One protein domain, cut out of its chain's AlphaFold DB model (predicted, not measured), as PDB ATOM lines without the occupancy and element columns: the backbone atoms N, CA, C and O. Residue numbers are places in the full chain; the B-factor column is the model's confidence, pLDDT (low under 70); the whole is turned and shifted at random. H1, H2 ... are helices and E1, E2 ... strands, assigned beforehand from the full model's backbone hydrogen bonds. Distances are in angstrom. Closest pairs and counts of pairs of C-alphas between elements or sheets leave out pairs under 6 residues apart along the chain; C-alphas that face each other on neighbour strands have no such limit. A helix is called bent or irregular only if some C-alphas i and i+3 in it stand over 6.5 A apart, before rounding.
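This is residues 290 to 448 of the 523 residues of the protein "Hydrolase_4 domain-containing protein" of Acidobacteria bacterium (UniProt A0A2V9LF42). A bundle of three helices, H1, H2 and H8, stands at one side, and a long arm of helices runs out from it and folds back: H3 leads away, the short H4 and H5 turn at the far tip, and H6 returns towards the side of H2, so that H2, H3 and H6 frame an open triangle. The small hairpin E1 and E2 caps one end of the bundle, and H9 crosses near the other end. The printed part has 159 residues with nine named helices and two named strands, in the order H1 to H7, E1, E2, H8, H9; the two strands make one antiparallel sheet, order E1 - E2, and the class is mostly helix. The whole is loose, with a radius of gyration of the C-alphas of 20.1 A, and flat, spanning 60 by 46 by 24 A.

The sheet is the hairpin of E1, residues 410 to 414, and E2, residues 417 to 420, antiparallel at 157 degrees between their directions. N 411 and O 419 are 2.8 A apart, within hydrogen-bond range, and so are N 414 and O 417, at 2.8 A. H2, residues 317 to 339, comes closest to E2 with the C-alphas of Ala 321 and Val 418, 6.7 A apart. H1, residues 292 to 309, touches H2 and forms a helical hairpin with it, at a shallow tilt of 11 degrees, opposite ways; the closest C-alphas, those of Ile 306 and Ile 324, are 5.1 A apart. H8, residues 422 to 433, touches H1 at a shallow tilt of 19 degrees, opposite ways, closest at the C-alphas of Ala 299 and Ile 432, 4.9 A. H8 touches H2 with H2's residues 328 to 335 alone, at a shallow tilt of 31 degrees, the same way; the closest C-alphas, those of Ala 331 and Ala 428, are 6.1 A apart. H1, H2 and H8 are a bundle, three helices side by side. H9, residues 437 to 446, touches H2 with H2's residues 332 to 336 alone, at a steep tilt of 65 degrees, closest at the C-alphas of Phe 336 and Leu 439, 6.3 A. H8 and H9 only just touch, with 3 pairs of C-alphas within 8 A, and only at the corner, where the C-alphas of Glu 431 and Val 437 are closest at 6.5 A. H6, residues 385 to 403, is close to H2 but not clearly touching, about perpendicular at 87 degrees, with the C-alphas of Asp 322 and Leu 402 closest at 6.1 A. H7, residues 406 to 409, is close to H2 but not clearly touching, with the C-alphas of Ala 321 and Arg 406 closest at 7.5 A. H3, residues 345 to 369, is apart from H2 and only just touches H6, with 3 pairs of C-alphas within 8 A, closest at Leu 364 and Ala 389, 6.7 A; the steep tilt of 68 degrees is only just short of about perpendicular. H4, residues 372 to 377, and H5, residues 379 to 383, only just touch, with 3 pairs of C-alphas within 8 A, and only at the corner, closest at the C-alphas of Tyr 375 and Ala 382, 5.3 A. Every O i to N i+4 pair is within hydrogen-bond range in H1, H3, H4, H5, H8 and H9, against 17 of 19 in H2 and 13 of 15 in H6; H7 is too short for such a pair.

H1 begins at C-alpha 292, (-61.889, -52.520, -9.112), and is 25.8 A long. H2 is 33.7 A long and only just irregular, C-alphas 332 and 335 being 6.6 A apart. H3, the longest helix, is 35.5 A long and ends at C-alpha 369, (-14.710, -35.738, -2.973). H6 is 24.9 A long, H8 16.7 A and H9 14.0 A, ending at C-alpha 446, (-47.684, -32.048, -10.182). E1 is 10.2 A long and E2 9.6 A.

The two C-alphas farthest apart, those of Val 293 and Gln 377, are 62.8 A apart. Residues 346 to 359 of H3 stand free. The printed part has no cut and no long link. The mean pLDDT of the printed part is 87.0; residues 341 to 348 and 446 to 448 are under 70.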
ATOM      1  N   GLY A 290     -56.972 -53.098 -13.268       75.81
ATOM      2  CA  GLY A 290     -58.283 -52.910 -13.900       75.81
ATOM      3  C   GLY A 290     -59.469 -53.578 -13.184       75.81
ATOM      4  O   GLY A 290     -60.614 -53.253 -13.492       75.81
ATOM      5  N   ARG A 291     -59.244 -54.453 -12.191       83.69
ATOM      6  CA  ARG A 291     -60.310 -55.152 -11.448       83.69
ATOM      7  C   ARG A 291     -60.654 -54.414 -10.154       83.69
ATOM      8  O   ARG A 291     -60.158 -54.759  -9.084       83.69
ATOM      9  N   ARG A 292     -61.532 -53.408 -10.243       80.00
ATOM     10  CA  ARG A 292     -61.889 -52.520  -9.112       80.00
ATOM     11  C   ARG A 292     -62.260 -53.272  -7.829       80.00
ATOM     12  O   ARG A 292     -61.710 -52.956  -6.784       80.00
ATOM     13  N   VAL A 293     -63.114 -54.295  -7.912       82.31
ATOM     14  CA  VAL A 293     -63.543 -55.087  -6.739       82.31
ATOM     15  C   VAL A 293     -62.351 -55.709  -6.007       82.31
ATOM     16  O   VAL A 293     -62.262 -55.620  -4.789       82.31
ATOM     17  N   VAL A 294     -61.392 -56.276  -6.741       81.12
ATOM     18  CA  VAL A 294     -60.214 -56.920  -6.142       81.12
ATOM     19  C   VAL A 294     -59.294 -55.891  -5.478       81.12
ATOM     20  O   VAL A 294     -58.728 -56.164  -4.424       81.12
ATOM     21  N   LEU A 295     -59.187 -54.683  -6.041       80.00
ATOM     22  CA  LEU A 295     -58.439 -53.584  -5.421       80.00
ATOM     23  C   LEU A 295     -59.089 -53.106  -4.116       80.00
ATOM     24  O   LEU A 295     -58.375 -52.855  -3.150       80.00
ATOM     25  N   HIS A 296     -60.423 -53.041  -4.061       82.25
ATOM     26  CA  HIS A 296     -61.151 -52.741  -2.825       82.25
ATOM     27  C   HIS A 296     -60.921 -53.816  -1.754       82.25
ATOM     28  O   HIS A 296     -60.656 -53.479  -0.602       82.25
ATOM     29  N   VAL A 297     -60.950 -55.102  -2.130       82.69
ATOM     30  CA  VAL A 297     -60.657 -56.218  -1.212       82.69
ATOM     31  C   VAL A 297     -59.221 -56.145  -0.690       82.69
ATOM     32  O   VAL A 297     -59.006 -56.271   0.511       82.69
ATOM     33  N   ALA A 298     -58.240 -55.884  -1.560       81.06
ATOM     34  CA  ALA A 298     -56.839 -55.743  -1.163       81.06
ATOM     35  C   ALA A 298     -56.629 -54.574  -0.184       81.06
ATOM     36  O   ALA A 298     -55.930 -54.717   0.821       81.06
ATOM     37  N   ALA A 299     -57.270 -53.433  -0.437       81.00
ATOM     38  CA  ALA A 299     -57.231 -52.289   0.466       81.00
ATOM     39  C   ALA A 299     -57.925 -52.603   1.811       81.00
ATOM     40  O   ALA A 299     -57.399 -52.264   2.870       81.00
ATOM     41  N   GLY A 300     -59.059 -53.315   1.790       85.06
ATOM     42  CA  GLY A 300     -59.744 -53.784   2.999       85.06
ATOM     43  C   GLY A 300     -58.885 -54.731   3.839       85.06
ATOM     44  O   GLY A 300     -58.757 -54.537   5.047       85.06
ATOM     45  N   ALA A 301     -58.221 -55.696   3.197       87.69
ATOM     46  CA  ALA A 301     -57.275 -56.602   3.849       87.69
ATOM     47  C   ALA A 301     -56.086 -55.848   4.467       87.69
ATOM     48  O   ALA A 301     -55.640 -56.188   5.559       87.69
ATOM     49  N   THR A 302     -55.614 -54.789   3.807       88.12
ATOM     50  CA  THR A 302     -54.535 -53.932   4.320       88.12
ATOM     51  C   THR A 302     -54.947 -53.235   5.617       88.12
ATOM     52  O   THR A 302     -54.200 -53.242   6.591       88.12
ATOM     53  N   LEU A 303     -56.160 -52.682   5.666       90.44
ATOM     54  CA  LEU A 303     -56.674 -51.983   6.847       90.44
ATOM     55  C   LEU A 303     -56.986 -52.952   7.994       90.44
ATOM     56  O   LEU A 303     -56.682 -52.649   9.147       90.44
ATOM     57  N   ALA A 304     -57.502 -54.144   7.676       92.81
ATOM     58  CA  ALA A 304     -57.609 -55.237   8.637       92.81
ATOM     59  C   ALA A 304     -56.227 -55.610   9.197       92.81
ATOM     60  O   ALA A 304     -56.071 -55.695  10.410       92.81
ATOM     61  N   GLY A 305     -55.206 -55.738   8.345       94.12
ATOM     62  CA  GLY A 305     -53.823 -55.985   8.759       94.12
ATOM     63  C   GLY A 305     -53.288 -54.915   9.713       94.12
ATOM     64  O   GLY A 305     -52.784 -55.255  10.779       94.12
ATOM     65  N   ILE A 306     -53.483 -53.629   9.399       94.19
ATOM     66  CA  ILE A 306     -53.108 -52.517  10.292       94.19
ATOM     67  C   ILE A 306     -53.848 -52.618  11.637       94.19
ATOM     68  O   ILE A 306     -53.269 -52.397  12.699       94.19
ATOM     69  N   TRP A 307     -55.135 -52.971  11.615       94.56
ATOM     70  CA  TRP A 307     -55.954 -53.139  12.817       94.56
ATOM     71  C   TRP A 307     -55.519 -54.333  13.684       94.56
ATOM     72  O   TRP A 307     -55.531 -54.222  14.913       94.56
ATOM     73  N   PHE A 308     -55.121 -55.449  13.068       95.69
ATOM     74  CA  PHE A 308     -54.587 -56.622  13.766       95.69
ATOM     75  C   PHE A 308     -53.200 -56.342  14.344       95.69
ATOM     76  O   PHE A 308     -52.980 -56.587  15.527       95.69
ATOM     77  N   LEU A 309     -52.289 -55.758  13.560       95.50
ATOM     78  CA  LEU A 309     -50.951 -55.396  14.034       95.50
ATOM     79  C   LEU A 309     -50.995 -54.334  15.142       95.50
ATOM     80  O   LEU A 309     -50.199 -54.397  16.070       95.50
ATOM     81  N   GLY A 310     -51.974 -53.422  15.136       93.69
ATOM     82  CA  GLY A 310     -52.171 -52.476  16.246       93.69
ATOM     83  C   GLY A 310     -52.597 -53.138  17.574       93.69
ATOM     84  O   GLY A 310     -52.528 -52.555  18.662       93.69
ATOM     85  N   ARG A 311     -53.031 -54.400  17.526       93.31
ATOM     86  CA  ARG A 311     -53.310 -55.217  18.718       93.31
ATOM     87  C   ARG A 311     -52.136 -56.081  19.139       93.31
ATOM     88  O   ARG A 311     -52.252 -56.756  20.156       93.31
ATOM     89  N   PHE A 312     -51.027 -56.048  18.405       94.50
ATOM     90  CA  PHE A 312     -49.843 -56.803  18.767       94.50
ATOM     91  C   PHE A 312     -49.319 -56.361  20.136       94.50
ATOM     92  O   PHE A 312     -49.282 -55.165  20.436       94.50
ATOM     93  N   ARG A 313     -48.943 -57.339  20.960       93.19
ATOM     94  CA  ARG A 313     -48.317 -57.162  22.270       93.19
ATOM     95  C   ARG A 313     -47.149 -58.138  22.368       93.19
ATOM     96  O   ARG A 313     -47.303 -59.290  21.966       93.19
ATOM     97  N   GLY A 314     -46.016 -57.676  22.881       90.19
ATOM     98  CA  GLY A 314     -44.792 -58.462  23.040       90.19
ATOM     99  C   GLY A 314     -43.563 -57.811  22.408       90.19
ATOM    100  O   GLY A 314     -43.626 -56.717  21.846       90.19
ATOM    101  N   ASP A 315     -42.439 -58.517  22.473       85.62
ATOM    102  CA  ASP A 315     -41.114 -57.957  22.167       85.62
ATOM    103  C   ASP A 315     -40.910 -57.628  20.681       85.62
ATOM    104  O   ASP A 315     -40.134 -56.744  20.334       85.62
ATOM    105  N   ALA A 316     -41.676 -58.259  19.783       89.69
ATOM    106  CA  ALA A 316     -41.637 -57.975  18.345       89.69
ATOM    107  C   ALA A 316     -42.486 -56.752  17.926       89.69
ATOM    108  O   ALA A 316     -42.887 -56.634  16.764       89.69
ATOM    109  N   PHE A 317     -42.787 -55.830  18.848       91.75
ATOM    110  CA  PHE A 317     -43.638 -54.665  18.575       91.75
ATOM    111  C   PHE A 317     -43.067 -53.742  17.488       91.75
ATOM    112  O   PHE A 317     -43.842 -53.131  16.752       91.75
ATOM    113  N   LEU A 318     -41.738 -53.672  17.341       91.25
ATOM    114  CA  LEU A 318     -41.091 -52.916  16.263       91.25
ATOM    115  C   LEU A 318     -41.413 -53.509  14.892       91.25
ATOM    116  O   LEU A 318     -41.875 -52.788  14.015       91.25
ATOM    117  N   ALA A 319     -41.322 -54.832  14.746       92.56
ATOM    118  CA  ALA A 319     -41.712 -55.506  13.509       92.56
ATOM    119  C   ALA A 319     -43.206 -55.307  13.189       92.56
ATOM    120  O   ALA A 319     -43.582 -55.164  12.025       92.56
ATOM    121  N   ALA A 320     -44.069 -55.254  14.213       94.88
ATOM    122  CA  ALA A 320     -45.482 -54.922  14.030       94.88
ATOM    123  C   ALA A 320     -45.686 -53.466  13.567       94.88
ATOM    124  O   ALA A 320     -46.504 -53.218  12.677       94.88
ATOM    125  N   ALA A 321     -44.934 -52.513  14.127       94.31
ATOM    126  CA  ALA A 321     -44.958 -51.111  13.713       94.31
ATOM    127  C   ALA A 321     -44.470 -50.935  12.262       94.31
ATOM    128  O   ALA A 321     -45.144 -50.285  11.458       94.31
ATOM    129  N   ASP A 322     -43.366 -51.584  11.897       94.12
ATOM    130  CA  ASP A 322     -42.826 -51.567  10.535       94.12
ATOM    131  C   ASP A 322     -43.808 -52.212   9.547       94.12
ATOM    132  O   ASP A 322     -44.068 -51.675   8.469       94.12
ATOM    133  N   GLY A 323     -44.451 -53.316   9.943       95.19
ATOM    134  CA  GLY A 323     -45.501 -53.963   9.159       95.19
ATOM    135  C   GLY A 323     -46.694 -53.042   8.886       95.19
ATOM    136  O   GLY A 323     -47.186 -52.991   7.759       95.19
ATOM    137  N   ILE A 324     -47.135 -52.260   9.877       95.12
ATOM    138  CA  ILE A 324     -48.192 -51.249   9.698       95.12
ATOM    139  C   ILE A 324     -47.764 -50.190   8.682       95.12
ATOM    140  O   ILE A 324     -48.558 -49.825   7.811       95.12
ATOM    141  N   LEU A 325     -46.521 -49.719   8.762       94.19
ATOM    142  CA  LEU A 325     -45.994 -48.734   7.828       94.19
ATOM    143  C   LEU A 325     -45.907 -49.296   6.402       94.19
ATOM    144  O   LEU A 325     -46.339 -48.639   5.455       94.19
ATOM    145  N   MET A 326     -45.444 -50.535   6.238       94.50
ATOM    146  CA  MET A 326     -45.378 -51.206   4.935       94.50
ATOM    147  C   MET A 326     -46.764 -51.448   4.336       94.50
ATOM    148  O   MET A 326     -46.969 -51.220   3.142       94.50
ATOM    149  N   LEU A 327     -47.742 -51.838   5.156       93.62
ATOM    150  CA  LEU A 327     -49.144 -51.945   4.746       93.62
ATOM    151  C   LEU A 327     -49.708 -50.581   4.334       93.62
ATOM    152  O   LEU A 327     -50.372 -50.473   3.304       93.62
ATOM    153  N   PHE A 328     -49.407 -49.523   5.081       92.00
ATOM    154  CA  PHE A 328     -49.825 -48.173   4.724       92.00
ATOM    155  C   PHE A 328     -49.224 -47.713   3.384       92.00
ATOM    156  O   PHE A 328     -49.952 -47.240   2.509       92.00
ATOM    157  N   LEU A 329     -47.918 -47.909   3.174       91.31
ATOM    158  CA  LEU A 329     -47.256 -47.620   1.897       91.31
ATOM    159  C   LEU A 329     -47.850 -48.447   0.753       91.31
ATOM    160  O   LEU A 329     -48.084 -47.923  -0.340       91.31
ATOM    161  N   PHE A 330     -48.141 -49.724   1.004       91.69
ATOM    162  CA  PHE A 330     -48.824 -50.582   0.047       91.69
ATOM    163  C   PHE A 330     -50.205 -50.028  -0.321       91.69
ATOM    164  O   PHE A 330     -50.492 -49.923  -1.513       91.69
ATOM    165  N   ALA A 331     -51.026 -49.608   0.651       88.31
ATOM    166  CA  ALA A 331     -52.341 -49.012   0.389       88.31
ATOM    167  C   ALA A 331     -52.237 -47.796  -0.545       88.31
ATOM    168  O   ALA A 331     -52.954 -47.728  -1.545       88.31
ATOM    169  N   LEU A 332     -51.300 -46.883  -0.265       87.12
ATOM    170  CA  LEU A 332     -51.076 -45.683  -1.077       87.12
ATOM    171  C   LEU A 332     -50.644 -46.013  -2.514       87.12
ATOM    172  O   LEU A 332     -51.100 -45.388  -3.475       87.12
ATOM    173  N   LEU A 333     -49.741 -46.983  -2.677       87.44
ATOM    174  CA  LEU A 333     -49.110 -47.289  -3.961       87.44
ATOM    175  C   LEU A 333     -49.949 -48.233  -4.831       87.44
ATOM    176  O   LEU A 333     -49.995 -48.058  -6.053       87.44
ATOM    177  N   ALA A 334     -50.612 -49.227  -4.239       85.19
ATOM    178  CA  ALA A 334     -51.278 -50.309  -4.964       85.19
ATOM    179  C   ALA A 334     -52.393 -49.786  -5.872       85.19
ATOM    180  O   ALA A 334     -52.410 -50.083  -7.070       85.19
ATOM    181  N   GLY A 335     -53.289 -48.955  -5.331       79.38
ATOM    182  CA  GLY A 335     -54.394 -48.376  -6.092       79.38
ATOM    183  C   GLY A 335     -53.911 -47.480  -7.234       79.38
ATOM    184  O   GLY A 335     -54.391 -47.587  -8.365       79.38
ATOM    185  N   PHE A 336     -52.898 -46.653  -6.971       82.38
ATOM    186  CA  PHE A 336     -52.312 -45.754  -7.965       82.38
ATOM    187  C   PHE A 336     -51.637 -46.513  -9.114       82.38
ATOM    188  O   PHE A 336     -51.832 -46.190 -10.290       82.38
ATOM    189  N   LEU A 337     -50.859 -47.548  -8.792       78.75
ATOM    190  CA  LEU A 337     -50.166 -48.371  -9.781       78.75
ATOM    191  C   LEU A 337     -51.124 -49.258 -10.579       78.75
ATOM    192  O   LEU A 337     -50.867 -49.505 -11.760       78.75
ATOM    193  N   ALA A 338     -52.215 -49.726  -9.976       76.75
ATOM    194  CA  ALA A 338     -53.201 -50.576 -10.640       76.75
ATOM    195  C   ALA A 338     -54.096 -49.819 -11.637       76.75
ATOM    196  O   ALA A 338     -54.625 -50.433 -12.563       76.75
ATOM    197  N   GLN A 339     -54.259 -48.504 -11.464       73.75
ATOM    198  CA  GLN A 339     -55.052 -47.644 -12.355       73.75
ATOM    199  C   GLN A 339     -54.257 -47.060 -13.525       73.75
ATOM    200  O   GLN A 339     -54.834 -46.558 -14.487       73.75
ATOM    201  N   ARG A 340     -52.925 -47.110 -13.462       71.94
ATOM    202  CA  ARG A 340     -52.058 -46.678 -14.561       71.94
ATOM    203  C   ARG A 340     -52.104 -47.713 -15.677       71.94
ATOM    204  O   ARG A 340     -51.722 -48.864 -15.449       71.94
ATOM    205  N   GLU A 341     -52.495 -47.268 -16.874       63.94
ATOM    206  CA  GLU A 341     -52.497 -48.081 -18.092       63.94
ATOM    207  C   GLU A 341     -51.214 -48.915 -18.216       63.94
ATOM    208  O   GLU A 341     -50.108 -48.498 -17.846       63.94
ATOM    209  N   SER A 342     -51.356 -50.118 -18.758       56.75
ATOM    210  CA  SER A 342     -50.276 -51.064 -19.044       56.75
ATOM    211  C   SER A 342     -49.347 -50.611 -20.180       56.75
ATOM    212  O   SER A 342     -48.725 -51.456 -20.817       56.75
ATOM    213  N   GLY A 343     -49.212 -49.297 -20.415       62.06
ATOM    214  CA  GLY A 343     -48.152 -48.707 -21.237       62.06
ATOM    215  C   GLY A 343     -46.760 -49.141 -20.754       62.06
ATOM    216  O   GLY A 343     -46.654 -49.984 -19.862       62.06
ATOM    217  N   PRO A 344     -45.651 -48.601 -21.293       58.69
ATOM    218  CA  PRO A 344     -44.314 -49.149 -21.069       58.69
ATOM    219  C   PRO A 344     -43.822 -48.890 -19.633       58.69
ATOM    220  O   PRO A 344     -42.949 -48.063 -19.383       58.69
ATOM    221  N   PHE A 345     -44.377 -49.620 -18.673       61.41
ATOM    222  CA  PHE A 345     -44.078 -49.566 -17.254       61.41
ATOM    223  C   PHE A 345     -42.600 -49.845 -17.023       61.41
ATOM    224  O   PHE A 345     -41.978 -49.122 -16.263       61.41
ATOM    225  N   GLY A 346     -42.014 -50.769 -17.797       63.91
ATOM    226  CA  GLY A 346     -40.570 -51.008 -17.811       63.91
ATOM    227  C   GLY A 346     -39.739 -49.767 -18.161       63.91
ATOM    228  O   GLY A 346     -38.688 -49.548 -17.567       63.91
ATOM    229  N   ARG A 347     -40.219 -48.896 -19.066       69.25
ATOM    230  CA  ARG A 347     -39.553 -47.611 -19.347       69.25
ATOM    231  C   ARG A 347     -39.711 -46.634 -18.181       69.25
ATOM    232  O   ARG A 347     -38.762 -45.933 -17.853       69.25
ATOM    233  N   ALA A 348     -40.882 -46.586 -17.542       69.25
ATOM    234  CA  ALA A 348     -41.122 -45.711 -16.392       69.25
ATOM    235  C   ALA A 348     -40.309 -46.131 -15.154       69.25
ATOM    236  O   ALA A 348     -39.665 -45.283 -14.541       69.25
ATOM    237  N   THR A 349     -40.282 -47.424 -14.822       71.44
ATOM    238  CA  THR A 349     -39.472 -47.975 -13.727       71.44
ATOM    239  C   THR A 349     -37.984 -47.839 -14.017       71.44
ATOM    240  O   THR A 349     -37.239 -47.437 -13.133       71.44
ATOM    241  N   GLY A 350     -37.552 -48.082 -15.258       76.94
ATOM    242  CA  GLY A 350     -36.168 -47.855 -15.674       76.94
ATOM    243  C   GLY A 350     -35.752 -46.386 -15.562       76.94
ATOM    244  O   GLY A 350     -34.645 -46.088 -15.125       76.94
ATOM    245  N   ASN A 351     -36.644 -45.446 -15.889       79.19
ATOM    246  CA  ASN A 351     -36.381 -44.018 -15.709       79.19
ATOM    247  C   ASN A 351     -36.332 -43.609 -14.233       79.19
ATOM    248  O   ASN A 351     -35.481 -42.800 -13.876       79.19
ATOM    249  N   LEU A 352     -37.206 -44.164 -13.387       81.88
ATOM    250  CA  LEU A 352     -37.179 -43.910 -11.946       81.88
ATOM    251  C   LEU A 352     -35.901 -44.465 -11.311       81.88
ATOM    252  O   LEU A 352     -35.207 -43.721 -10.631       81.88
ATOM    253  N   ALA A 353     -35.557 -45.724 -11.587       84.81
ATOM    254  CA  ALA A 353     -34.323 -46.342 -11.101       84.81
ATOM    255  C   ALA A 353     -33.089 -45.546 -11.544       84.81
ATOM    256  O   ALA A 353     -32.172 -45.325 -10.764       84.81
ATOM    257  N   HIS A 354     -33.095 -45.046 -12.780       86.75
ATOM    258  CA  HIS A 354     -32.023 -44.197 -13.277       86.75
ATOM    259  C   HIS A 354     -31.952 -42.838 -12.572       86.75
ATOM    260  O   HIS A 354     -30.862 -42.380 -12.250       86.75
ATOM    261  N   LEU A 355     -33.096 -42.193 -12.326       88.94
ATOM    262  CA  LEU A 355     -33.150 -40.932 -11.589       88.94
ATOM    263  C   LEU A 355     -32.632 -41.115 -10.160       88.94
ATOM    264  O   LEU A 355     -31.754 -40.368  -9.743       88.94
ATOM    265  N   VAL A 356     -33.137 -42.127  -9.449       89.25
ATOM    266  CA  VAL A 356     -32.694 -42.480  -8.092       89.25
ATOM    267  C   VAL A 356     -31.199 -42.783  -8.087       89.25
ATOM    268  O   VAL A 356     -30.483 -42.242  -7.255       89.25
ATOM    269  N   GLY A 357     -30.707 -43.556  -9.059       92.12
ATOM    270  CA  GLY A 357     -29.284 -43.861  -9.190       92.12
ATOM    271  C   GLY A 357     -28.411 -42.622  -9.409       92.12
ATOM    272  O   GLY A 357     -27.335 -42.537  -8.834       92.12
ATOM    273  N   ILE A 358     -28.869 -41.635 -10.187       94.06
ATOM    274  CA  ILE A 358     -28.123 -40.382 -10.401       94.06
ATOM    275  C   ILE A 358     -28.157 -39.488  -9.159       94.06
ATOM    276  O   ILE A 358     -27.131 -38.903  -8.821       94.06
ATOM    277  N   VAL A 359     -29.302 -39.386  -8.475       93.12
ATOM    278  CA  VAL A 359     -29.390 -38.673  -7.188       93.12
ATOM    279  C   VAL A 359     -28.435 -39.311  -6.185       93.12
ATOM    280  O   VAL A 359     -27.603 -38.618  -5.609       93.12
ATOM    281  N   TRP A 360     -28.488 -40.633  -6.049       93.56
ATOM    282  CA  TRP A 360     -27.615 -41.367  -5.146       93.56
ATOM    283  C   TRP A 360     -26.133 -41.161  -5.485       93.56
ATOM    284  O   TRP A 360     -25.352 -40.750  -4.632       93.56
ATOM    285  N   LEU A 361     -25.761 -41.322  -6.757       94.69
ATOM    286  CA  LEU A 361     -24.393 -41.095  -7.215       94.69
ATOM    287  C   LEU A 361     -23.923 -39.654  -6.955       94.69
ATOM    288  O   LEU A 361     -22.763 -39.449  -6.616       94.69
ATOM    289  N   SER A 362     -24.802 -38.657  -7.080       95.75
ATOM    290  CA  SER A 362     -24.455 -37.256  -6.799       95.75
ATOM    291  C   SER A 362     -24.125 -37.002  -5.323       95.75
ATOM    292  O   SER A 362     -23.204 -36.241  -5.021       95.75
ATOM    293  N   VAL A 363     -24.825 -37.679  -4.408       93.12
ATOM    294  CA  VAL A 363     -24.540 -37.640  -2.966       93.12
ATOM    295  C   VAL A 363     -23.241 -38.385  -2.672       93.12
ATOM    296  O   VAL A 363     -22.336 -37.818  -2.065       93.12
ATOM    297  N   LEU A 364     -23.093 -39.606  -3.188       94.50
ATOM    298  CA  LEU A 364     -21.904 -40.429  -2.969       94.50
ATOM    299  C   LEU A 364     -20.620 -39.751  -3.465       94.50
ATOM    300  O   LEU A 364     -19.620 -39.719  -2.754       94.50
ATOM    301  N   VAL A 365     -20.646 -39.166  -4.668       95.50
ATOM    302  CA  VAL A 365     -19.498 -38.426  -5.212       95.50
ATOM    303  C   VAL A 365     -19.184 -37.210  -4.344       95.50
ATOM    304  O   VAL A 365     -18.015 -36.939  -4.102       95.50
ATOM    305  N   THR A 366     -20.192 -36.505  -3.825       95.62
ATOM    306  CA  THR A 366     -19.968 -35.380  -2.900       95.62
ATOM    307  C   THR A 366     -19.221 -35.833  -1.647       95.62
ATOM    308  O   THR A 366     -18.217 -35.221  -1.274       95.62
ATOM    309  N   LEU A 367     -19.681 -36.916  -1.018       94.19
ATOM    310  CA  LEU A 367     -19.074 -37.478   0.189       94.19
ATOM    311  C   LEU A 367     -17.642 -37.965  -0.079       94.19
ATOM    312  O   LEU A 367     -16.738 -37.672   0.703       94.19
ATOM    313  N   ALA A 368     -17.411 -38.620  -1.218       95.12
ATOM    314  CA  ALA A 368     -16.086 -39.085  -1.615       95.12
ATOM    315  C   ALA A 368     -15.113 -37.929  -1.898       95.12
ATOM    316  O   ALA A 368     -13.988 -37.933  -1.401       95.12
ATOM    317  N   LEU A 369     -15.542 -36.902  -2.646       95.12
ATOM    318  CA  LEU A 369     -14.710 -35.738  -2.973       95.12
ATOM    319  C   LEU A 369     -14.243 -34.992  -1.717       95.12
ATOM    320  O   LEU A 369     -13.093 -34.564  -1.649       95.12
ATOM    321  N   ASN A 370     -15.111 -34.873  -0.710       94.44
ATOM    322  CA  ASN A 370     -14.774 -34.218   0.556       94.44
ATOM    323  C   ASN A 370     -13.746 -34.987   1.402       94.44
ATOM    324  O   ASN A 370     -13.189 -34.393   2.325       94.44
ATOM    325  N   ASN A 371     -13.479 -36.259   1.081       95.56
ATOM    326  CA  ASN A 371     -12.626 -37.159   1.859       95.56
ATOM    327  C   ASN A 371     -11.394 -37.678   1.098       95.56
ATOM    328  O   ASN A 371     -10.613 -38.454   1.649       95.56
ATOM    329  N   ILE A 372     -11.153 -37.186  -0.125       95.69
ATOM    330  CA  ILE A 372      -9.977 -37.533  -0.940       95.69
ATOM    331  C   ILE A 372      -8.651 -37.467  -0.163       95.69
ATOM    332  O   ILE A 372      -7.875 -38.419  -0.267       95.69
ATOM    333  N   PRO A 373      -8.352 -36.409   0.625       95.62
ATOM    334  CA  PRO A 373      -7.082 -36.339   1.346       95.62
ATOM    335  C   PRO A 373      -6.849 -37.531   2.281       95.62
ATOM    336  O   PRO A 373      -5.713 -37.977   2.426       95.62
ATOM    337  N   TYR A 374      -7.909 -38.079   2.881       96.31
ATOM    338  CA  TYR A 374      -7.808 -39.203   3.811       96.31
ATOM    339  C   TYR A 374      -7.580 -40.534   3.091       96.31
ATOM    340  O   TYR A 374      -6.870 -41.387   3.617       96.31
ATOM    341  N   TYR A 375      -8.074 -40.692   1.860       96.62
ATOM    342  CA  TYR A 375      -7.792 -41.871   1.028       96.62
ATOM    343  C   TYR A 375      -6.306 -42.022   0.699       96.62
ATOM    344  O   TYR A 375      -5.797 -43.138   0.635       96.62
ATOM    345  N   PHE A 376      -5.602 -40.902   0.517       95.38
ATOM    346  CA  PHE A 376      -4.155 -40.907   0.296       95.38
ATOM    347  C   PHE A 376      -3.356 -41.179   1.574       95.38
ATOM    348  O   PHE A 376      -2.240 -41.680   1.495       95.38
ATOM    349  N   GLN A 377      -3.916 -40.860   2.741       93.94
ATOM    350  CA  GLN A 377      -3.279 -41.129   4.032       93.94
ATOM    351  C   GLN A 377      -3.475 -42.585   4.465       93.94
ATOM    352  O   GLN A 377      -2.556 -43.191   5.007       93.94
ATOM    353  N   GLN A 378      -4.659 -43.152   4.213       94.25
ATOM    354  CA  GLN A 378      -4.988 -44.543   4.510       94.25
ATOM    355  C   GLN A 378      -5.750 -45.171   3.346       94.25
ATOM    356  O   GLN A 378      -6.955 -44.982   3.189       94.25
ATOM    357  N   ALA A 379      -5.050 -45.990   2.556       93.31
ATOM    358  CA  ALA A 379      -5.620 -46.638   1.373       93.31
ATOM    359  C   ALA A 379      -6.859 -47.499   1.692       93.31
ATOM    360  O   ALA A 379      -7.769 -47.601   0.869       93.31
ATOM    361  N   TYR A 380      -6.928 -48.069   2.902       94.75
ATOM    362  CA  TYR A 380      -8.080 -48.847   3.368       94.75
ATOM    363  C   TYR A 380      -9.395 -48.055   3.320       94.75
ATOM    364  O   TYR A 380     -10.430 -48.614   2.976       94.75
ATOM    365  N   TYR A 381      -9.373 -46.739   3.545       96.44
ATOM    366  CA  TYR A 381     -10.577 -45.905   3.471       96.44
ATOM    367  C   TYR A 381     -11.210 -45.879   2.078       96.44
ATOM    368  O   TYR A 381     -12.431 -45.929   1.950       96.44
ATOM    369  N   ALA A 382     -10.390 -45.856   1.025       94.94
ATOM    370  CA  ALA A 382     -10.888 -45.928  -0.344       94.94
ATOM    371  C   ALA A 382     -11.456 -47.319  -0.672       94.94
ATOM    372  O   ALA A 382     -12.436 -47.423  -1.409       94.94
ATOM    373  N   LEU A 383     -10.871 -48.381  -0.105       96.25
ATOM    374  CA  LEU A 383     -11.335 -49.759  -0.302       96.25
ATOM    375  C   LEU A 383     -12.717 -50.012   0.312       96.25
ATOM    376  O   LEU A 383     -13.449 -50.856  -0.194       96.25
ATOM    377  N   MET A 384     -13.084 -49.259   1.350       96.44
ATOM    378  CA  MET A 384     -14.368 -49.384   2.050       96.44
ATOM    379  C   MET A 384     -15.486 -48.512   1.459       96.44
ATOM    380  O   MET A 384     -16.651 -48.673   1.820       96.44
ATOM    381  N   LEU A 385     -15.178 -47.624   0.504       95.06
ATOM    382  CA  LEU A 385     -16.178 -46.783  -0.164       95.06
ATOM    383  C   LEU A 385     -17.336 -47.586  -0.805       95.06
ATOM    384  O   LEU A 385     -18.475 -47.130  -0.706       95.06
ATOM    385  N   PRO A 386     -17.124 -48.759  -1.442       94.69
ATOM    386  CA  PRO A 386     -18.227 -49.567  -1.963       94.69
ATOM    387  C   PRO A 386     -19.165 -50.096  -0.872       94.69
ATOM    388  O   PRO A 386     -20.376 -50.113  -1.079       94.69
ATOM    389  N   GLU A 387     -18.620 -50.503   0.279       93.69
ATOM    390  CA  GLU A 387     -19.425 -50.944   1.423       93.69
ATOM    391  C   GLU A 387     -20.252 -49.779   1.960       93.69
ATOM    392  O   GLU A 387     -21.479 -49.885   2.010       93.69
ATOM    393  N   PHE A 388     -19.604 -48.636   2.223       94.88
ATOM    394  CA  PHE A 388     -20.280 -47.394   2.603       94.88
ATOM    395  C   PHE A 388     -21.422 -47.057   1.639       94.88
ATOM    396  O   PHE A 388     -22.536 -46.771   2.064       94.88
ATOM    397  N   ALA A 389     -21.174 -47.141   0.329       92.88
ATOM    398  CA  ALA A 389     -22.146 -46.748  -0.678       92.88
ATOM    399  C   ALA A 389     -23.426 -47.600  -0.670       92.88
ATOM    400  O   ALA A 389     -24.511 -47.100  -0.967       92.88
ATOM    401  N   VAL A 390     -23.309 -48.899  -0.399       90.00
ATOM    402  CA  VAL A 390     -24.471 -49.797  -0.357       90.00
ATOM    403  C   VAL A 390     -25.195 -49.659   0.972       90.00
ATOM    404  O   VAL A 390     -26.415 -49.497   0.995       90.00
ATOM    405  N   LYS A 391     -24.431 -49.702   2.061       90.31
ATOM    406  CA  LYS A 391     -24.937 -49.662   3.425       90.31
ATOM    407  C   LYS A 391     -25.657 -48.352   3.723       90.31
ATOM    408  O   LYS A 391     -26.833 -48.384   4.060       90.31
ATOM    409  N   TYR A 392     -25.027 -47.215   3.434       90.31
ATOM    410  CA  TYR A 392     -25.601 -45.901   3.718       90.31
ATOM    411  C   TYR A 392     -26.974 -45.687   3.067       90.31
ATOM    412  O   TYR A 392     -27.868 -45.098   3.667       90.31
ATOM    413  N   LEU A 393     -27.179 -46.180   1.840       88.06
ATOM    414  CA  LEU A 393     -28.476 -46.057   1.171       88.06
ATOM    415  C   LEU A 393     -29.584 -46.824   1.911       88.06
ATOM    416  O   LEU A 393     -30.733 -46.375   1.931       88.06
ATOM    417  N   LEU A 394     -29.254 -47.987   2.469       88.19
ATOM    418  CA  LEU A 394     -30.188 -48.820   3.215       88.19
ATOM    419  C   LEU A 394     -30.385 -48.310   4.647       88.19
ATOM    420  O   LEU A 394     -31.531 -48.249   5.076       88.19
ATOM    421  N   ASP A 395     -29.330 -47.856   5.325       87.31
ATOM    422  CA  ASP A 395     -29.431 -47.216   6.646       87.31
ATOM    423  C   ASP A 395     -30.285 -45.951   6.578       87.31
ATOM    424  O   ASP A 395     -31.156 -45.724   7.410       87.31
ATOM    425  N   LEU A 396     -30.105 -45.137   5.530       85.38
ATOM    426  CA  LEU A 396     -30.929 -43.953   5.314       85.38
ATOM    427  C   LEU A 396     -32.402 -44.330   5.116       85.38
ATOM    428  O   LEU A 396     -33.299 -43.623   5.575       85.38
ATOM    429  N   ALA A 397     -32.665 -45.434   4.415       85.81
ATOM    430  CA  ALA A 397     -34.019 -45.937   4.257       85.81
ATOM    431  C   ALA A 397     -34.601 -46.423   5.590       85.81
ATOM    432  O   ALA A 397     -35.737 -46.066   5.892       85.81
ATOM    433  N   ASP A 398     -33.837 -47.177   6.377       86.00
ATOM    434  CA  ASP A 398     -34.227 -47.672   7.698       86.00
ATOM    435  C   ASP A 398     -34.544 -46.510   8.655       86.00
ATOM    436  O   ASP A 398     -35.677 -46.369   9.123       86.00
ATOM    437  N   ALA A 399     -33.613 -45.566   8.801       84.44
ATOM    438  CA  ALA A 399     -33.772 -44.403   9.665       84.44
ATOM    439  C   ALA A 399     -34.983 -43.537   9.269       84.44
ATOM    440  O   ALA A 399     -35.815 -43.197  10.107       84.44
ATOM    441  N   TYR A 400     -35.140 -43.176   7.989       84.69
ATOM    442  CA  TYR A 400     -36.209 -42.253   7.582       84.69
ATOM    443  C   TYR A 400     -37.575 -42.914   7.395       84.69
ATOM    444  O   TYR A 400     -38.597 -42.248   7.597       84.69
ATOM    445  N   LEU A 401     -37.622 -44.178   6.967       86.00
ATOM    446  CA  LEU A 401     -38.889 -44.871   6.743       86.00
ATOM    447  C   LEU A 401     -39.371 -45.601   7.983       86.00
ATOM    448  O   LEU A 401     -40.581 -45.635   8.174       86.00
ATOM    449  N   LEU A 402     -38.486 -46.184   8.788       86.69
ATOM    450  CA  LEU A 402     -38.881 -47.000   9.932       86.69
ATOM    451  C   LEU A 402     -38.723 -46.226  11.241       86.69
ATOM    452  O   LEU A 402     -39.707 -46.075  11.960       86.69
ATOM    453  N   ASP A 403     -37.567 -45.628  11.524       86.25
ATOM    454  CA  ASP A 403     -37.338 -44.987  12.827       86.25
ATOM    455  C   ASP A 403     -38.022 -43.619  12.964       86.25
ATOM    456  O   ASP A 403     -38.906 -43.423  13.804       86.25
ATOM    457  N   TYR A 404     -37.673 -42.660  12.109       84.00
ATOM    458  CA  TYR A 404     -38.170 -41.282  12.178       84.00
ATOM    459  C   TYR A 404     -39.648 -41.153  11.829       84.00
ATOM    460  O   TYR A 404     -40.309 -40.197  12.253       84.00
ATOM    461  N   ALA A 405     -40.190 -42.106  11.073       86.81
ATOM    462  CA  ALA A 405     -41.600 -42.108  10.729       86.81
ATOM    463  C   ALA A 405     -42.479 -42.559  11.906       86.81
ATOM    464  O   ALA A 405     -43.619 -42.103  12.006       86.81
ATOM    465  N   ARG A 406     -41.987 -43.404  12.826       88.12
ATOM    466  CA  ARG A 406     -42.814 -43.961  13.914       88.12
ATOM    467  C   ARG A 406     -43.529 -42.885  14.744       88.12
ATOM    468  O   ARG A 406     -44.750 -42.971  14.859       88.12
ATOM    469  N   PRO A 407     -42.869 -41.818  15.235       82.88
ATOM    470  CA  PRO A 407     -43.558 -40.759  15.976       82.88
ATOM    471  C   PRO A 407     -44.630 -40.006  15.175       82.88
ATOM    472  O   PRO A 407     -45.475 -39.340  15.765       82.88
ATOM    473  N   LEU A 408     -44.596 -40.063  13.839       86.06
ATOM    474  CA  LEU A 408     -45.657 -39.509  12.997       86.06
ATOM    475  C   LEU A 408     -46.839 -40.478  12.915       86.06
ATOM    476  O   LEU A 408     -47.990 -40.053  12.992       86.06
ATOM    477  N   PHE A 409     -46.557 -41.770  12.750       90.62
ATOM    478  CA  PHE A 409     -47.553 -42.814  12.513       90.62
ATOM    479  C   PHE A 409     -48.241 -43.321  13.777       90.62
ATOM    480  O   PHE A 409     -49.404 -43.718  13.702       90.62
ATOM    481  N   PHE A 410     -47.580 -43.271  14.932       91.12
ATOM    482  CA  PHE A 410     -48.055 -43.878  16.173       91.12
ATOM    483  C   PHE A 410     -48.232 -42.851  17.289       91.12
ATOM    484  O   PHE A 410     -47.319 -42.100  17.609       91.12
ATOM    485  N   GLN A 411     -49.395 -42.898  17.945       89.25
ATOM    486  CA  GLN A 411     -49.643 -42.179  19.199       89.25
ATOM    487  C   GLN A 411     -48.806 -42.763  20.339       89.25
ATOM    488  O   GLN A 411     -48.340 -42.047  21.219       89.25
ATOM    489  N   ALA A 412     -48.655 -44.085  20.332       87.31
ATOM    490  CA  ALA A 412     -47.869 -44.836  21.292       87.31
ATOM    491  C   ALA A 412     -47.410 -46.138  20.639       87.31
ATOM    492  O   ALA A 412     -48.199 -46.804  19.969       87.31
ATOM    493  N   TYR A 413     -46.160 -46.526  20.863       87.88
ATOM    494  CA  TYR A 413     -45.653 -47.838  20.479       87.88
ATOM    495  C   TYR A 413     -44.663 -48.352  21.535       87.88
ATOM    496  O   TYR A 413     -43.959 -47.563  22.168       87.88
ATOM    497  N   GLY A 414     -44.688 -49.656  21.795       87.31
ATOM    498  CA  GLY A 414     -43.904 -50.381  22.793       87.31
ATOM    499  C   GLY A 414     -44.441 -51.808  22.982       87.31
ATOM    500  O   GLY A 414     -45.448 -52.160  22.367       87.31
ATOM    501  N   PRO A 415     -43.839 -52.617  23.866       86.94
ATOM    502  CA  PRO A 415     -44.259 -54.006  24.080       86.94
ATOM    503  C   PRO A 415     -45.749 -54.145  24.435       86.94
ATOM    504  O   PRO A 415     -46.432 -55.045  23.945       86.94
ATOM    505  N   ASP A 416     -46.287 -53.196  25.205       88.62
ATOM    506  CA  ASP A 416     -47.678 -53.219  25.676       88.62
ATOM    507  C   ASP A 416     -48.670 -52.484  24.768       88.62
ATOM    508  O   ASP A 416     -49.872 -52.460  25.045       88.62
ATOM    509  N   VAL A 417     -48.207 -51.818  23.708       90.06
ATOM    510  CA  VAL A 417     -49.078 -50.997  22.859       90.06
ATOM    511  C   VAL A 417     -48.464 -50.765  21.488       90.06
ATOM    512  O   VAL A 417     -47.324 -50.353  21.384       90.06
ATOM    513  N   VAL A 418     -49.249 -50.922  20.426       93.88
ATOM    514  CA  VAL A 418     -48.912 -50.439  19.081       93.88
ATOM    515  C   VAL A 418     -50.130 -49.678  18.573       93.88
ATOM    516  O   VAL A 418     -51.081 -50.270  18.083       93.88
ATOM    517  N   ALA A 419     -50.170 -48.365  18.768       93.50
ATOM    518  CA  ALA A 419     -51.353 -47.545  18.521       93.50
ATOM    519  C   ALA A 419     -51.098 -46.530  17.397       93.50
ATOM    520  O   ALA A 419     -50.587 -45.437  17.666       93.50
ATOM    521  N   PRO A 420     -51.452 -46.852  16.137       95.00
ATOM    522  CA  PRO A 420     -51.411 -45.887  15.048       95.00
ATOM    523  C   PRO A 420     -52.342 -44.702  15.313       95.00
ATOM    524  O   PRO A 420     -53.414 -44.853  15.904       95.00
ATOM    525  N   HIS A 421     -51.983 -43.519  14.822       93.81
ATOM    526  CA  HIS A 421     -52.897 -42.386  14.820       93.81
ATOM    527  C   HIS A 421     -54.152 -42.680  13.985       93.81
ATOM    528  O   HIS A 421     -54.096 -43.336  12.945       93.81
ATOM    529  N   LEU A 422     -55.285 -42.086  14.377       93.19
ATOM    530  CA  LEU A 422     -56.553 -42.209  13.648       93.19
ATOM    531  C   LEU A 422     -56.431 -41.827  12.162       93.19
ATOM    532  O   LEU A 422     -57.081 -42.429  11.309       93.19
ATOM    533  N   TRP A 423     -55.576 -40.852  11.841       92.81
ATOM    534  CA  TRP A 423     -55.366 -40.420  10.462       92.81
ATOM    535  C   TRP A 423     -54.759 -41.527   9.583       92.81
ATOM    536  O   TRP A 423     -55.067 -41.568   8.396       92.81
ATOM    537  N   VAL A 424     -53.973 -42.460  10.144       92.75
ATOM    538  CA  VAL A 424     -53.414 -43.611   9.409       92.75
ATOM    539  C   VAL A 424     -54.551 -44.492   8.896       92.75
ATOM    540  O   VAL A 424     -54.608 -44.811   7.708       92.75
ATOM    541  N   TYR A 425     -55.514 -44.806   9.768       91.69
ATOM    542  CA  TYR A 425     -56.722 -45.547   9.401       91.69
ATOM    543  C   TYR A 425     -57.586 -44.769   8.409       91.69
ATOM    544  O   TYR A 425     -58.065 -45.348   7.437       91.69
ATOM    545  N   ALA A 426     -57.771 -43.462   8.616       91.75
ATOM    546  CA  ALA A 426     -58.584 -42.633   7.730       91.75
ATOM    547  C   ALA A 426     -58.007 -42.572   6.306       91.75
ATOM    548  O   ALA A 426     -58.739 -42.771   5.337       91.75
ATOM    549  N   LEU A 427     -56.697 -42.353   6.162       90.62
ATOM    550  CA  LEU A 427     -56.033 -42.324   4.858       90.62
ATOM    551  C   LEU A 427     -56.035 -43.704   4.186       90.62
ATOM    552  O   LEU A 427     -56.327 -43.792   2.994       90.62
ATOM    553  N   ALA A 428     -55.799 -44.782   4.942       87.19
ATOM    554  CA  ALA A 428     -55.938 -46.139   4.417       87.19
ATOM    555  C   ALA A 428     -57.383 -46.427   3.957       87.19
ATOM    556  O   ALA A 428     -57.585 -47.015   2.898       87.19
ATOM    557  N   ALA A 429     -58.398 -45.962   4.695       87.12
ATOM    558  CA  ALA A 429     -59.810 -46.132   4.340       87.12
ATOM    559  C   ALA A 429     -60.199 -45.337   3.085       87.12
ATOM    560  O   ALA A 429     -60.979 -45.817   2.263       87.12
ATOM    561  N   VAL A 430     -59.630 -44.146   2.890       89.69
ATOM    562  CA  VAL A 430     -59.804 -43.373   1.652       89.69
ATOM    563  C   VAL A 430     -59.297 -44.162   0.439       89.69
ATOM    564  O   VAL A 430     -59.989 -44.217  -0.580       89.69
ATOM    565  N   GLU A 431     -58.150 -44.833   0.565       85.69
ATOM    566  CA  GLU A 431     -57.614 -45.728  -0.468       85.69
ATOM    567  C   GLU A 431     -58.465 -47.000  -0.659       85.69
ATOM    568  O   GLU A 431     -58.506 -47.539  -1.765       85.69
ATOM    569  N   ILE A 432     -59.236 -47.438   0.350       79.81
ATOM    570  CA  ILE A 432     -60.290 -48.450   0.153       79.81
ATOM    571  C   ILE A 432     -61.399 -47.890  -0.719       79.81
ATOM    572  O   ILE A 432     -61.745 -48.517  -1.707       79.81
ATOM    573  N   VAL A 433     -61.995 -46.746  -0.380       83.44
ATOM    574  CA  VAL A 433     -63.187 -46.247  -1.093       83.44
ATOM    575  C   VAL A 433     -62.842 -45.836  -2.523       83.44
ATOM    576  O   VAL A 433     -63.619 -46.067  -3.453       83.44
ATOM    577  N   ARG A 434     -61.672 -45.226  -2.721       86.06
ATOM    578  CA  ARG A 434     -61.173 -44.810  -4.035       86.06
ATOM    579  C   ARG A 434     -59.682 -45.127  -4.144       86.06
ATOM    580  O   ARG A 434     -58.866 -44.246  -3.880       86.06
ATOM    581  N   PRO A 435     -59.317 -46.340  -4.599       83.75
ATOM    582  CA  PRO A 435     -57.919 -46.707  -4.783       83.75
ATOM    583  C   PRO A 435     -57.174 -45.679  -5.642       83.75
ATOM    584  O   PRO A 435     -57.721 -45.156  -6.609       83.75
ATOM    585  N   GLY A 436     -55.934 -45.367  -5.292       81.31
ATOM    586  CA  GLY A 436     -55.056 -44.437  -5.993       81.31
ATOM    587  C   GLY A 436     -55.454 -42.966  -5.911       81.31
ATOM    588  O   GLY A 436     -54.849 -42.160  -6.624       81.31
ATOM    589  N   VAL A 437     -56.454 -42.586  -5.110       87.00
ATOM    590  CA  VAL A 437     -56.973 -41.211  -5.090       87.00
ATOM    591  C   VAL A 437     -55.946 -40.215  -4.562       87.00
ATOM    592  O   VAL A 437     -55.797 -39.150  -5.170       87.00
ATOM    593  N   LEU A 438     -55.201 -40.560  -3.506       85.31
ATOM    594  CA  LEU A 438     -54.262 -39.644  -2.858       85.31
ATOM    595  C   LEU A 438     -53.079 -39.341  -3.781       85.31
ATOM    596  O   LEU A 438     -52.813 -38.183  -4.112       85.31
ATOM    597  N   LEU A 439     -52.430 -40.379  -4.312       84.06
ATOM    598  CA  LEU A 439     -51.322 -40.193  -5.252       84.06
ATOM    599  C   LEU A 439     -51.781 -39.638  -6.608       84.06
ATOM    600  O   LEU A 439     -51.027 -38.917  -7.260       84.06
ATOM    601  N   SER A 440     -53.017 -39.902  -7.043       82.06
ATOM    602  CA  SER A 440     -53.565 -39.281  -8.259       82.06
ATOM    603  C   SER A 440     -53.885 -37.802  -8.073       82.06
ATOM    604  O   SER A 440     -53.819 -37.043  -9.041       82.06
ATOM    605  N   LEU A 441     -54.249 -37.370  -6.864       82.56
ATOM    606  CA  LEU A 441     -54.366 -35.954  -6.530       82.56
ATOM    607  C   LEU A 441     -52.989 -35.290  -6.592       82.56
ATOM    608  O   LEU A 441     -52.828 -34.321  -7.329       82.56
ATOM    609  N   ALA A 442     -51.983 -35.872  -5.935       77.19
ATOM    610  CA  ALA A 442     -50.605 -35.384  -5.996       77.19
ATOM    611  C   ALA A 442     -50.080 -35.329  -7.443       77.19
ATOM    612  O   ALA A 442     -49.518 -34.325  -7.872       77.19
ATOM    613  N   ALA A 443     -50.342 -36.364  -8.247       76.25
ATOM    614  CA  ALA A 443     -49.963 -36.391  -9.655       76.25
ATOM    615  C   ALA A 443     -50.710 -35.344 -10.497       76.25
ATOM    616  O   ALA A 443     -50.132 -34.822 -11.448       76.25
ATOM    617  N   ARG A 444     -51.975 -35.033 -10.182       78.44
ATOM    618  CA  ARG A 444     -52.736 -33.958 -10.841       78.44
ATOM    619  C   ARG A 444     -52.184 -32.583 -10.491       78.44
ATOM    620  O   ARG A 444     -52.027 -31.779 -11.400       78.44
ATOM    621  N   VAL A 445     -51.831 -32.354  -9.227       74.19
ATOM    622  CA  VAL A 445     -51.154 -31.127  -8.783       74.19
ATOM    623  C   VAL A 445     -49.788 -30.996  -9.463       74.19
ATOM    624  O   VAL A 445     -49.485 -29.953 -10.024       74.19
ATOM    625  N   ALA A 446     -48.995 -32.067  -9.526       68.19
ATOM    626  CA  ALA A 446     -47.684 -32.048 -10.182       68.19
ATOM    627  C   ALA A 446     -47.764 -31.877 -11.711       68.19
ATOM    628  O   ALA A 446     -46.870 -31.306 -12.329       68.19
ATOM    629  N   ARG A 447     -48.828 -32.390 -12.345       66.25
ATOM    630  CA  ARG A 447     -49.115 -32.205 -13.779       66.25
ATOM    631  C   ARG A 447     -49.895 -30.934 -14.071       66.25
ATOM    632  O   ARG A 447     -50.210 -30.702 -15.240       66.25
ATOM    633  N   TRP A 448     -50.235 -30.151 -13.050       57.53
ATOM    634  CA  TRP A 448     -50.912 -28.886 -13.231       57.53
ATOM    635  C   TRP A 448     -49.984 -27.973 -14.023       57.53
ATOM    636  O   TRP A 448     -49.053 -27.362 -13.504       57.53
TER     637      TRP A 448